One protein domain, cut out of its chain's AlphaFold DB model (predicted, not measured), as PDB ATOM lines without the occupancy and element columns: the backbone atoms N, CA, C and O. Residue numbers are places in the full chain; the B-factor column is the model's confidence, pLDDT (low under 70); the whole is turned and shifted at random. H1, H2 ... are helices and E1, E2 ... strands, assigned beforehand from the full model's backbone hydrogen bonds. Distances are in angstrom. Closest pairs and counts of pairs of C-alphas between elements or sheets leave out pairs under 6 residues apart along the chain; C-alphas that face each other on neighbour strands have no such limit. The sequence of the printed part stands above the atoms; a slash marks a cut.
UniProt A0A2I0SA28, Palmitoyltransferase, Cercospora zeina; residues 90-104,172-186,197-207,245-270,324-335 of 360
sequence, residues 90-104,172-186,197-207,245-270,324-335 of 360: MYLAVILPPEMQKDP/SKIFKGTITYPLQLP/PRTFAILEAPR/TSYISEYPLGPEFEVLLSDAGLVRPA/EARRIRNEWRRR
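AT A GLANCE: This is residues 90 to 104, 172 to 186, 197 to 207, 245 to 270 and 324 to 335 of the 360 residues of the protein "Palmitoyltransferase" of Cercospora zeina (UniProt A0A2I0SA28). A small twisted sheet of three antiparallel strands, E1, E3 and E2 in that order, has helix H1 crossing over one face. H2 packs on H1, away from the sheet, and with residues 182 to 186 beyond E2 it lengthens the outline. The 79 printed residues hold, along the chain, E1, E2, E3, H1 and H2; the class is mixed, helices and strands. The whole is only just loose, close to compact, with a radius of gyration of the C-alphas of 14.1 A, and elongated, spanning 48 by 30 by 27 A.

HOW THE PARTS SIT: E3, residues 198 to 205, is the inner strand; E1, residues 90 to 95, and E2, residues 175 to 181, are the edge strands. E1 and E3 are antiparallel at 152 degrees, with N 92 and O 203 2.8 A apart, within hydrogen-bond range. E3 and E2 are antiparallel at 151 degrees, with N 200 and O 179 within range at 2.8 A. The sheet is only just strongly twisted, with C-alphas up to 4.2 A off its best plane. H1, residues 255 to 263, is on the sheet at a height of 10.2 A over it, its local plane fitted to just 6 C-alphas. It lies over E3, only just, with 4 of its C-alphas falling on E3 and 2 on E1, and runs across the strands, at 76 degrees to E3 on the local plane. The closest C-alphas of E3 and H1 are those of Ala 205 and Leu 260, 7.5 A apart. H2, residues 324 to 335, touches H1 with residues 328 to 332 alone; the closest C-alphas, of Val 259 and Arg 329, are 6.7 A apart. They run the same way at a steep tilt of 69 degrees, only just short of about perpendicular. H2 is not on the sheet. In H1 and H2 every O i to N i+4 pair is within hydrogen-bond range.

IN THESE COORDINATES: E1 starts at C-alpha 90 (98.852, 136.580, 135.934) and is 16.5 A long, E2 18.2 A and E3 21.3 A. H1 measures 12.8 A, and H2 16.0 A, ending at C-alpha 335 (99.369, 138.043, 120.690).

THE WHOLE: The C-alphas farthest apart, of Pro 186 and Arg 327, are 48.6 A apart. Residues 105 to 171, 187 to 196, 208 to 244 and 271 to 323 are not printed, with C-alpha gaps of 24.8 A, 12.0 A, 28.9 A and 15.9 A. Mean pLDDT of the printed part is 74.1; 22 residues are under 70, among them 97 to 104 and 267 to 270.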
ATOM      1  N   MET A  90      98.004 137.303 134.994       85.31
ATOM      2  CA  MET A  90      98.852 136.580 135.934       85.31
ATOM      3  C   MET A  90     100.080 137.425 136.250       85.31
ATOM      4  O   MET A  90     100.642 138.061 135.361       85.31
ATOM      5  N   TYR A  91     100.489 137.436 137.516       88.31
ATOM      6  CA  TYR A  91     101.704 138.110 137.956       88.31
ATOM      7  C   TYR A  91     102.745 137.068 138.349       88.31
ATOM      8  O   TYR A  91     102.443 136.159 139.118       88.31
ATOM      9  N   LEU A  92     103.961 137.204 137.825       87.12
ATOM     10  CA  LEU A  92     105.091 136.341 138.147       87.12
ATOM     11  C   LEU A  92     106.148 137.151 138.891       87.12
ATOM     12  O   LEU A  92     106.516 138.244 138.458       87.12
ATOM     13  N   ALA A  93     106.649 136.602 139.995       87.12
ATOM     14  CA  ALA A  93     107.796 137.140 140.712       87.12
ATOM     15  C   ALA A  93     109.065 136.416 140.244       87.12
ATOM     16  O   ALA A  93     109.195 135.209 140.426       87.12
ATOM     17  N   VAL A  94     109.997 137.146 139.636       82.00
ATOM     18  CA  VAL A  94     111.246 136.593 139.092       82.00
ATOM     19  C   VAL A  94     112.425 137.187 139.845       82.00
ATOM     20  O   VAL A  94     112.541 138.406 139.918       82.00
ATOM     21  N   ILE A  95     113.305 136.352 140.395       79.56
ATOM     22  CA  ILE A  95     114.519 136.820 141.084       79.56
ATOM     23  C   ILE A  95     115.363 137.663 140.117       79.56
ATOM     24  O   ILE A  95     115.615 137.251 138.983       79.56
ATOM     25  N   LEU A  96     115.784 138.854 140.552       70.69
ATOM     26  CA  LEU A  96     116.689 139.690 139.768       70.69
ATOM     27  C   LEU A  96     118.076 139.043 139.690       70.69
ATOM     28  O   LEU A  96     118.544 138.490 140.685       70.69
ATOM     29  N   PRO A  97     118.772 139.176 138.547       65.19
ATOM     30  CA  PRO A  97     120.187 138.845 138.468       65.19
ATOM     31  C   PRO A  97     120.989 139.577 139.558       65.19
ATOM     32  O   PRO A  97     120.650 140.724 139.885       65.19
ATOM     33  N   PRO A  98     122.059 138.965 140.096       62.19
ATOM     34  CA  PRO A  98     122.861 139.552 141.169       62.19
ATOM     35  C   PRO A  98     123.451 140.917 140.784       62.19
ATOM     36  O   PRO A  98     123.658 141.760 141.650       62.19
ATOM     37  N   GLU A  99     123.649 141.198 139.490       60.16
ATOM     38  CA  GLU A  99     124.120 142.505 139.014       60.16
ATOM     39  C   GLU A  99     123.068 143.621 139.146       60.16
ATOM     40  O   GLU A  99     123.408 144.804 139.141       60.16
ATOM     41  N   MET A 100     121.784 143.261 139.212       56.72
ATOM     42  CA  MET A 100     120.655 144.191 139.335       56.72
ATOM     43  C   MET A 100     120.060 144.230 140.745       56.72
ATOM     44  O   MET A 100     119.239 145.106 141.038       56.72
ATOM     45  N   GLN A 101     120.459 143.297 141.607       61.62
ATOM     46  CA  GLN A 101     120.136 143.263 143.025       61.62
ATOM     47  C   GLN A 101     120.829 144.463 143.687       61.62
ATOM     48  O   GLN A 101     122.015 144.434 143.996       61.62
ATOM     49  N   LYS A 102     120.115 145.593 143.770       56.31
ATOM     50  CA  LYS A 102     120.679 146.851 144.268       56.31
ATOM     51  C   LYS A 102     121.196 146.689 145.698       56.31
ATOM     52  O   LYS A 102     120.544 146.067 146.531       56.31
ATOM     53  N   ASP A 103     122.340 147.329 145.921       50.03
ATOM     54  CA  ASP A 103     123.024 147.578 147.189       50.03
ATOM     55  C   ASP A 103     122.028 147.737 148.363       50.03
ATOM     56  O   ASP A 103     121.128 148.582 148.256       50.03
ATOM     57  N   PRO A 104     122.142 146.960 149.463       48.50
ATOM     58  CA  PRO A 104     121.208 146.974 150.600       48.50
ATOM     59  C   PRO A 104     120.980 148.345 151.268       48.50
ATOM     60  O   PRO A 104     120.131 148.463 152.149       48.50
ATOM     61  N   SER A 172     108.954 148.590 130.193       63.78
ATOM     62  CA  SER A 172     108.220 147.549 129.501       63.78
ATOM     63  C   SER A 172     106.844 147.494 130.156       63.78
ATOM     64  O   SER A 172     106.728 147.510 131.379       63.78
ATOM     65  N   LYS A 173     105.772 147.446 129.357       71.94
ATOM     66  CA  LYS A 173     104.387 147.362 129.868       71.94
ATOM     67  C   LYS A 173     104.182 146.192 130.852       71.94
ATOM     68  O   LYS A 173     103.267 146.227 131.674       71.94
ATOM     69  N   ILE A 174     105.040 145.180 130.732       81.25
ATOM     70  CA  ILE A 174     105.074 143.919 131.474       81.25
ATOM     71  C   ILE A 174     105.686 144.105 132.867       81.25
ATOM     72  O   ILE A 174     105.211 143.501 133.823       81.25
ATOM     73  N   PHE A 175     106.711 144.945 133.017       82.94
ATOM     74  CA  PHE A 175     107.371 145.157 134.302       82.94
ATOM     75  C   PHE A 175     106.541 146.088 135.190       82.94
ATOM     76  O   PHE A 175     106.288 147.239 134.830       82.94
ATOM     77  N   LYS A 176     106.126 145.612 136.368       85.75
ATOM     78  CA  LYS A 176     105.281 146.382 137.300       85.75
ATOM     79  C   LYS A 176     106.023 146.955 138.490       85.75
ATOM     80  O   LYS A 176     105.623 147.995 139.001       85.75
ATOM     81  N   GLY A 177     107.103 146.317 138.919       83.12
ATOM     82  CA  GLY A 177     107.873 146.784 140.062       83.12
ATOM     83  C   GLY A 177     108.850 145.740 140.571       83.12
ATOM     84  O   GLY A 177     109.052 144.701 139.945       83.12
ATOM     85  N   THR A 178     109.440 146.028 141.726       84.06
ATOM     86  CA  THR A 178     110.337 145.116 142.437       84.06
ATOM     87  C   THR A 178     109.922 144.973 143.893       84.06
ATOM     88  O   THR A 178     109.500 145.956 144.498       84.06
ATOM     89  N   ILE A 179     110.113 143.791 144.469       82.19
ATOM     90  CA  ILE A 179     109.913 143.513 145.895       82.19
ATOM     91  C   ILE A 179     111.167 142.841 146.457       82.19
ATOM     92  O   ILE A 179     111.727 141.965 145.808       82.19
ATOM     93  N   THR A 180     111.628 143.251 147.637       80.69
ATOM     94  CA  THR A 180     112.802 142.654 148.293       80.69
ATOM     95  C   THR A 180     112.363 141.903 149.542       80.69
ATOM     96  O   THR A 180     111.631 142.454 150.360       80.69
ATOM     97  N   TYR A 181     112.807 140.653 149.681       76.62
ATOM     98  CA  TYR A 181     112.574 139.811 150.854       76.62
ATOM     99  C   TYR A 181     113.881 139.563 151.620       76.62
ATOM    100  O   TYR A 181     114.912 139.383 150.975       76.62
ATOM    101  N   PRO A 182     113.854 139.472 152.962       74.19
ATOM    102  CA  PRO A 182     112.680 139.645 153.824       74.19
ATOM    103  C   PRO A 182     112.197 141.108 153.862       74.19
ATOM    104  O   PRO A 182     112.999 142.032 153.785       74.19
ATOM    105  N   LEU A 183     110.876 141.314 153.972       71.44
ATOM    106  CA  LEU A 183     110.249 142.651 153.954       71.44
ATOM    107  C   LEU A 183     110.668 143.532 155.141       71.44
ATOM    108  O   LEU A 183     110.613 144.757 155.059       71.44
ATOM    109  N   GLN A 184     111.074 142.903 156.242       64.12
ATOM    110  CA  GLN A 184     111.589 143.545 157.444       64.12
ATOM    111  C   GLN A 184     112.852 142.790 157.856       64.12
ATOM    112  O   GLN A 184     112.788 141.595 158.147       64.12
ATOM    113  N   LEU A 185     114.004 143.464 157.855       59.53
ATOM    114  CA  LEU A 185     115.198 142.919 158.494       59.53
ATOM    115  C   LEU A 185     115.083 143.176 160.003       59.53
ATOM    116  O   LEU A 185     114.918 144.336 160.387       59.53
ATOM    117  N   PRO A 186     115.164 142.147 160.865       56.81
ATOM    118  CA  PRO A 186     115.251 142.361 162.303       56.81
ATOM    119  C   PRO A 186     116.511 143.176 162.617       56.81
ATOM    120  O   PRO A 186     117.625 142.701 162.406       56.81
ATOM    121  N   PRO A 197     119.302 139.560 151.308       72.38
ATOM    122  CA  PRO A 197     118.072 140.153 150.815       72.38
ATOM    123  C   PRO A 197     117.912 139.839 149.331       72.38
ATOM    124  O   PRO A 197     118.764 140.222 148.538       72.38
ATOM    125  N   ARG A 198     116.823 139.178 148.928       75.94
ATOM    126  CA  ARG A 198     116.540 138.819 147.527       75.94
ATOM    127  C   ARG A 198     115.518 139.765 146.926       75.94
ATOM    128  O   ARG A 198     114.407 139.881 147.440       75.94
ATOM    129  N   THR A 199     115.876 140.410 145.821       78.44
ATOM    130  CA  THR A 199     114.965 141.280 145.067       78.44
ATOM    131  C   THR A 199     114.335 140.514 143.911       78.44
ATOM    132  O   THR A 199     115.027 139.868 143.129       78.44
ATOM    133  N   PHE A 200     113.019 140.621 143.776       83.31
ATOM    134  CA  PHE A 200     112.215 140.004 142.730       83.31
ATOM    135  C   PHE A 200     111.586 141.089 141.854       83.31
ATOM    136  O   PHE A 200     111.080 142.082 142.373       83.31
ATOM    137  N   ALA A 201     111.585 140.897 140.538       83.19
ATOM    138  CA  ALA A 201     110.798 141.655 139.575       83.19
ATOM    139  C   ALA A 201     109.380 141.093 139.532       83.19
ATOM    140  O   ALA A 201     109.201 139.885 139.393       83.19
ATOM    141  N   ILE A 202     108.383 141.970 139.582       87.56
ATOM    142  CA  ILE A 202     106.984 141.608 139.371       87.56
ATOM    143  C   ILE A 202     106.638 141.863 137.906       87.56
ATOM    144  O   ILE A 202     106.632 143.011 137.449       87.56
ATOM    145  N   LEU A 203     106.359 140.786 137.177       86.94
ATOM    146  CA  LEU A 203     106.004 140.803 135.763       86.94
ATOM    147  C   LEU A 203     104.518 140.479 135.596       86.94
ATOM    148  O   LEU A 203     104.049 139.479 136.129       86.94
ATOM    149  N   GLU A 204     103.775 141.291 134.844       87.75
ATOM    150  CA  GLU A 204     102.416 140.956 134.395       87.75
ATOM    151  C   GLU A 204     102.502 140.149 133.096       87.75
ATOM    152  O   GLU A 204     102.878 140.685 132.052       87.75
ATOM    153  N   ALA A 205     102.143 138.867 133.151       84.44
ATOM    154  CA  ALA A 205     101.998 138.044 131.962       84.44
ATOM    155  C   ALA A 205     100.810 138.546 131.114       84.44
ATOM    156  O   ALA A 205      99.703 138.718 131.640       84.44
ATOM    157  N   PRO A 206     101.012 138.772 129.802       77.81
ATOM    158  CA  PRO A 206      99.940 139.103 128.868       77.81
ATOM    159  C   PRO A 206      98.842 138.035 128.812       77.81
ATOM    160  O   PRO A 206      99.074 136.857 129.090       77.81
ATOM    161  N   ARG A 207      97.645 138.433 128.364       77.94
ATOM    162  CA  ARG A 207      96.505 137.514 128.226       77.94
ATOM    163  C   ARG A 207      96.830 136.363 127.277       77.94
ATOM    164  O   ARG A 207      97.243 136.594 126.143       77.94
ATOM    165  N   THR A 245     111.210 119.723 143.737       78.69
ATOM    166  CA  THR A 245     112.626 119.640 144.138       78.69
ATOM    167  C   THR A 245     113.524 120.679 143.457       78.69
ATOM    168  O   THR A 245     114.656 120.898 143.891       78.69
ATOM    169  N   SER A 246     113.039 121.349 142.408       76.50
ATOM    170  CA  SER A 246     113.778 122.390 141.690       76.50
ATOM    171  C   SER A 246     113.938 123.670 142.517       76.50
ATOM    172  O   SER A 246     112.972 124.260 142.993       76.50
ATOM    173  N   TYR A 247     115.173 124.172 142.600       73.25
ATOM    174  CA  TYR A 247     115.492 125.463 143.226       73.25
ATOM    175  C   TYR A 247     115.243 126.675 142.310       73.25
ATOM    176  O   TYR A 247     115.417 127.815 142.744       73.25
ATOM    177  N   ILE A 248     114.895 126.449 141.037       75.81
ATOM    178  CA  ILE A 248     114.692 127.513 140.039       75.81
ATOM    179  C   ILE A 248     113.240 127.990 140.059       75.81
ATOM    180  O   ILE A 248     112.969 129.190 140.098       75.81
ATOM    181  N   SER A 249     112.309 127.043 140.010       81.62
ATOM    182  CA  SER A 249     110.872 127.280 139.979       81.62
ATOM    183  C   SER A 249     110.141 126.035 140.461       81.62
ATOM    184  O   SER A 249     110.596 124.917 140.233       81.62
ATOM    185  N   GLU A 250     108.989 126.244 141.091       80.56
ATOM    186  CA  GLU A 250     108.141 125.167 141.609       80.56
ATOM    187  C   GLU A 250     107.564 124.289 140.488       80.56
ATOM    188  O   GLU A 250     107.421 123.082 140.657       80.56
ATOM    189  N   TYR A 251     107.312 124.889 139.320       85.62
ATOM    190  CA  TYR A 251     106.846 124.207 138.114       85.62
ATOM    191  C   TYR A 251     107.850 124.375 136.971       85.62
ATOM    192  O   TYR A 251     108.492 125.430 136.878       85.62
ATOM    193  N   PRO A 252     107.968 123.392 136.062       84.62
ATOM    194  CA  PRO A 252     108.753 123.534 134.844       84.62
ATOM    195  C   PRO A 252     108.283 124.726 133.999       84.62
ATOM    196  O   PRO A 252     107.086 124.911 133.771       84.62
ATOM    197  N   LEU A 253     109.239 125.530 133.536       85.75
ATOM    198  CA  LEU A 253     108.985 126.734 132.746       85.75
ATOM    199  C   LEU A 253     109.303 126.491 131.271       85.75
ATOM    200  O   LEU A 253     110.283 125.832 130.922       85.75
ATOM    201  N   GLY A 254     108.455 127.042 130.412       86.19
ATOM    202  CA  GLY A 254     108.476 126.857 128.972       86.19
ATOM    203  C   GLY A 254     109.177 127.966 128.179       86.19
ATOM    204  O   GLY A 254     109.573 128.997 128.732       86.19
ATOM    205  N   PRO A 255     109.280 127.821 126.843       83.25
ATOM    206  CA  PRO A 255     109.908 128.818 125.973       83.25
ATOM    207  C   PRO A 255     109.223 130.194 125.993       83.25
ATOM    208  O   PRO A 255     109.879 131.214 125.776       83.25
ATOM    209  N   GLU A 256     107.909 130.252 126.245       83.00
ATOM    210  CA  GLU A 256     107.185 131.529 126.336       83.00
ATOM    211  C   GLU A 256     107.650 132.370 127.536       83.00
ATOM    212  O   GLU A 256     107.709 133.600 127.441       83.00
ATOM    213  N   PHE A 257     108.058 131.726 128.634       85.38
ATOM    214  CA  PHE A 257     108.617 132.411 129.795       85.38
ATOM    215  C   PHE A 257     109.968 133.071 129.475       85.38
ATOM    216  O   PHE A 257     110.205 134.213 129.863       85.38
ATOM    217  N   GLU A 258     110.836 132.422 128.693       80.62
ATOM    218  CA  GLU A 258     112.109 133.028 128.269       80.62
ATOM    219  C   GLU A 258     111.890 134.300 127.440       80.62
ATOM    220  O   GLU A 258     112.607 135.295 127.594       80.62
ATOM    221  N   VAL A 259     110.878 134.284 126.568       79.69
ATOM    222  CA  VAL A 259     110.501 135.459 125.778       79.69
ATOM    223  C   VAL A 259     110.023 136.577 126.701       79.69
ATOM    224  O   VAL A 259     110.536 137.692 126.590       79.69
ATOM    225  N   LEU A 260     109.164 136.262 127.678       82.19
ATOM    226  CA  LEU A 260     108.700 137.210 128.695       82.19
ATOM    227  C   LEU A 260     109.870 137.881 129.434       82.19
ATOM    228  O   LEU A 260     109.881 139.102 129.586       82.19
ATOM    229  N   LEU A 261     110.883 137.111 129.844       79.81
ATOM    230  CA  LEU A 261     112.079 137.652 130.498       79.81
ATOM    231  C   LEU A 261     112.914 138.542 129.573       79.81
ATOM    232  O   LEU A 261     113.453 139.564 130.009       79.81
ATOM    233  N   SER A 262     113.034 138.161 128.299       77.12
ATOM    234  CA  SER A 262     113.777 138.940 127.307       77.12
ATOM    235  C   SER A 262     113.108 140.285 127.012       77.12
ATOM    236  O   SER A 262     113.796 141.301 126.920       77.12
ATOM    237  N   ASP A 263     111.773 140.319 126.955       75.75
ATOM    238  CA  ASP A 263     110.997 141.541 126.726       75.75
ATOM    239  C   ASP A 263     110.891 142.412 127.986       75.75
ATOM    240  O   ASP A 263     110.836 143.640 127.894       75.75
ATOM    241  N   ALA A 264     110.952 141.801 129.173       75.44
ATOM    242  CA  ALA A 264     111.140 142.518 130.432       75.44
ATOM    243  C   ALA A 264     112.551 143.129 130.570       75.44
ATOM    244  O   ALA A 264     112.774 143.951 131.456       75.44
ATOM    245  N   GLY A 265     113.499 142.749 129.703       71.06
ATOM    246  CA  GLY A 265     114.887 143.209 129.747       71.06
ATOM    247  C   GLY A 265     115.730 142.551 130.841       71.06
ATOM    248  O   GLY A 265     116.825 143.033 131.125       71.06
ATOM    249  N   LEU A 266     115.242 141.460 131.445       70.62
ATOM    250  CA  LEU A 266     115.936 140.728 132.512       70.62
ATOM    251  C   LEU A 266     116.990 139.760 131.963       70.62
ATOM    252  O   LEU A 266     117.980 139.477 132.631       70.62
ATOM    253  N   VAL A 267     116.810 139.282 130.729       67.19
ATOM    254  CA  VAL A 267     117.762 138.396 130.048       67.19
ATOM    255  C   VAL A 267     118.306 139.088 128.805       67.19
ATOM    256  O   VAL A 267     117.555 139.519 127.928       67.19
ATOM    257  N   ARG A 268     119.636 139.170 128.693       53.91
ATOM    258  CA  ARG A 268     120.290 139.659 127.474       53.91
ATOM    259  C   ARG A 268     120.280 138.547 126.421       53.91
ATOM    260  O   ARG A 268     120.825 137.475 126.678       53.91
ATOM    261  N   PRO A 269     119.737 138.774 125.210       50.28
ATOM    262  CA  PRO A 269     119.909 137.817 124.131       50.28
ATOM    263  C   PRO A 269     121.403 137.696 123.814       50.28
ATOM    264  O   PRO A 269     122.071 138.712 123.612       50.28
ATOM    265  N   ALA A 270     121.915 136.467 123.690       46.34
ATOM    266  CA  ALA A 270     123.326 136.135 123.420       46.34
ATOM    267  C   ALA A 270     123.922 136.739 122.116       46.34
ATOM    268  O   ALA A 270     125.033 136.420 121.699       46.34
ATOM    269  N   GLU A 324     112.581 128.993 114.896       58.84
ATOM    270  CA  GLU A 324     111.455 128.715 115.778       58.84
ATOM    271  C   GLU A 324     111.413 129.692 116.957       58.84
ATOM    272  O   GLU A 324     110.371 130.286 117.193       58.84
ATOM    273  N   ALA A 325     112.555 130.050 117.549       60.09
ATOM    274  CA  ALA A 325     112.634 131.122 118.547       60.09
ATOM    275  C   ALA A 325     112.207 132.481 117.955       60.09
ATOM    276  O   ALA A 325     111.629 133.337 118.625       60.09
ATOM    277  N   ARG A 326     112.471 132.706 116.659       61.44
ATOM    278  CA  ARG A 326     111.948 133.872 115.934       61.44
ATOM    279  C   ARG A 326     110.445 133.761 115.670       61.44
ATOM    280  O   ARG A 326     109.762 134.776 115.759       61.44
ATOM    281  N   ARG A 327     109.930 132.567 115.359       71.94
ATOM    282  CA  ARG A 327     108.489 132.317 115.196       71.94
ATOM    283  C   ARG A 327     107.747 132.606 116.496       71.94
ATOM    284  O   ARG A 327     106.816 133.401 116.452       71.94
ATOM    285  N   ILE A 328     108.225 132.059 117.613       68.12
ATOM    286  CA  ILE A 328     107.673 132.269 118.955       68.12
ATOM    287  C   ILE A 328     107.678 133.763 119.284       68.12
ATOM    288  O   ILE A 328     106.622 134.310 119.557       68.12
ATOM    289  N   ARG A 329     108.798 134.485 119.113       69.38
ATOM    290  CA  ARG A 329     108.834 135.949 119.340       69.38
ATOM    291  C   ARG A 329     107.888 136.755 118.444       69.38
ATOM    292  O   ARG A 329     107.350 137.776 118.865       69.38
ATOM    293  N   ASN A 330     107.716 136.353 117.185       74.88
ATOM    294  CA  ASN A 330     106.806 137.032 116.258       74.88
ATOM    295  C   ASN A 330     105.335 136.712 116.552       74.88
ATOM    296  O   ASN A 330     104.457 137.529 116.286       74.88
ATOM    297  N   GLU A 331     105.040 135.506 117.023       76.56
ATOM    298  CA  GLU A 331     103.710 135.122 117.482       76.56
ATOM    299  C   GLU A 331     103.367 135.794 118.808       76.56
ATOM    300  O   GLU A 331     102.297 136.381 118.920       76.56
ATOM    301  N   TRP A 332     104.321 135.832 119.734       68.75
ATOM    302  CA  TRP A 332     104.252 136.565 120.990       68.75
ATOM    303  C   TRP A 332     103.907 138.040 120.762       68.75
ATOM    304  O   TRP A 332     102.899 138.509 121.282       68.75
ATOM    305  N   ARG A 333     104.645 138.749 119.889       71.88
ATOM    306  CA  ARG A 333     104.342 140.159 119.569       71.88
ATOM    307  C   ARG A 333     102.922 140.337 119.040       71.88
ATOM    308  O   ARG A 333     102.205 141.214 119.499       71.88
ATOM    309  N   ARG A 334     102.496 139.461 118.123       75.81
ATOM    310  CA  ARG A 334     101.132 139.489 117.575       75.81
ATOM    311  C   ARG A 334     100.072 139.267 118.655       75.81
ATOM    312  O   ARG A 334      99.058 139.952 118.629       75.81
ATOM    313  N   ARG A 335     100.299 138.338 119.590       70.25
ATOM    314  CA  ARG A 335      99.369 138.043 120.690       70.25
ATOM    315  C   ARG A 335      99.293 139.187 121.698       70.25
ATOM    316  O   ARG A 335      98.191 139.540 122.093       70.25
TER     317      ARG A 335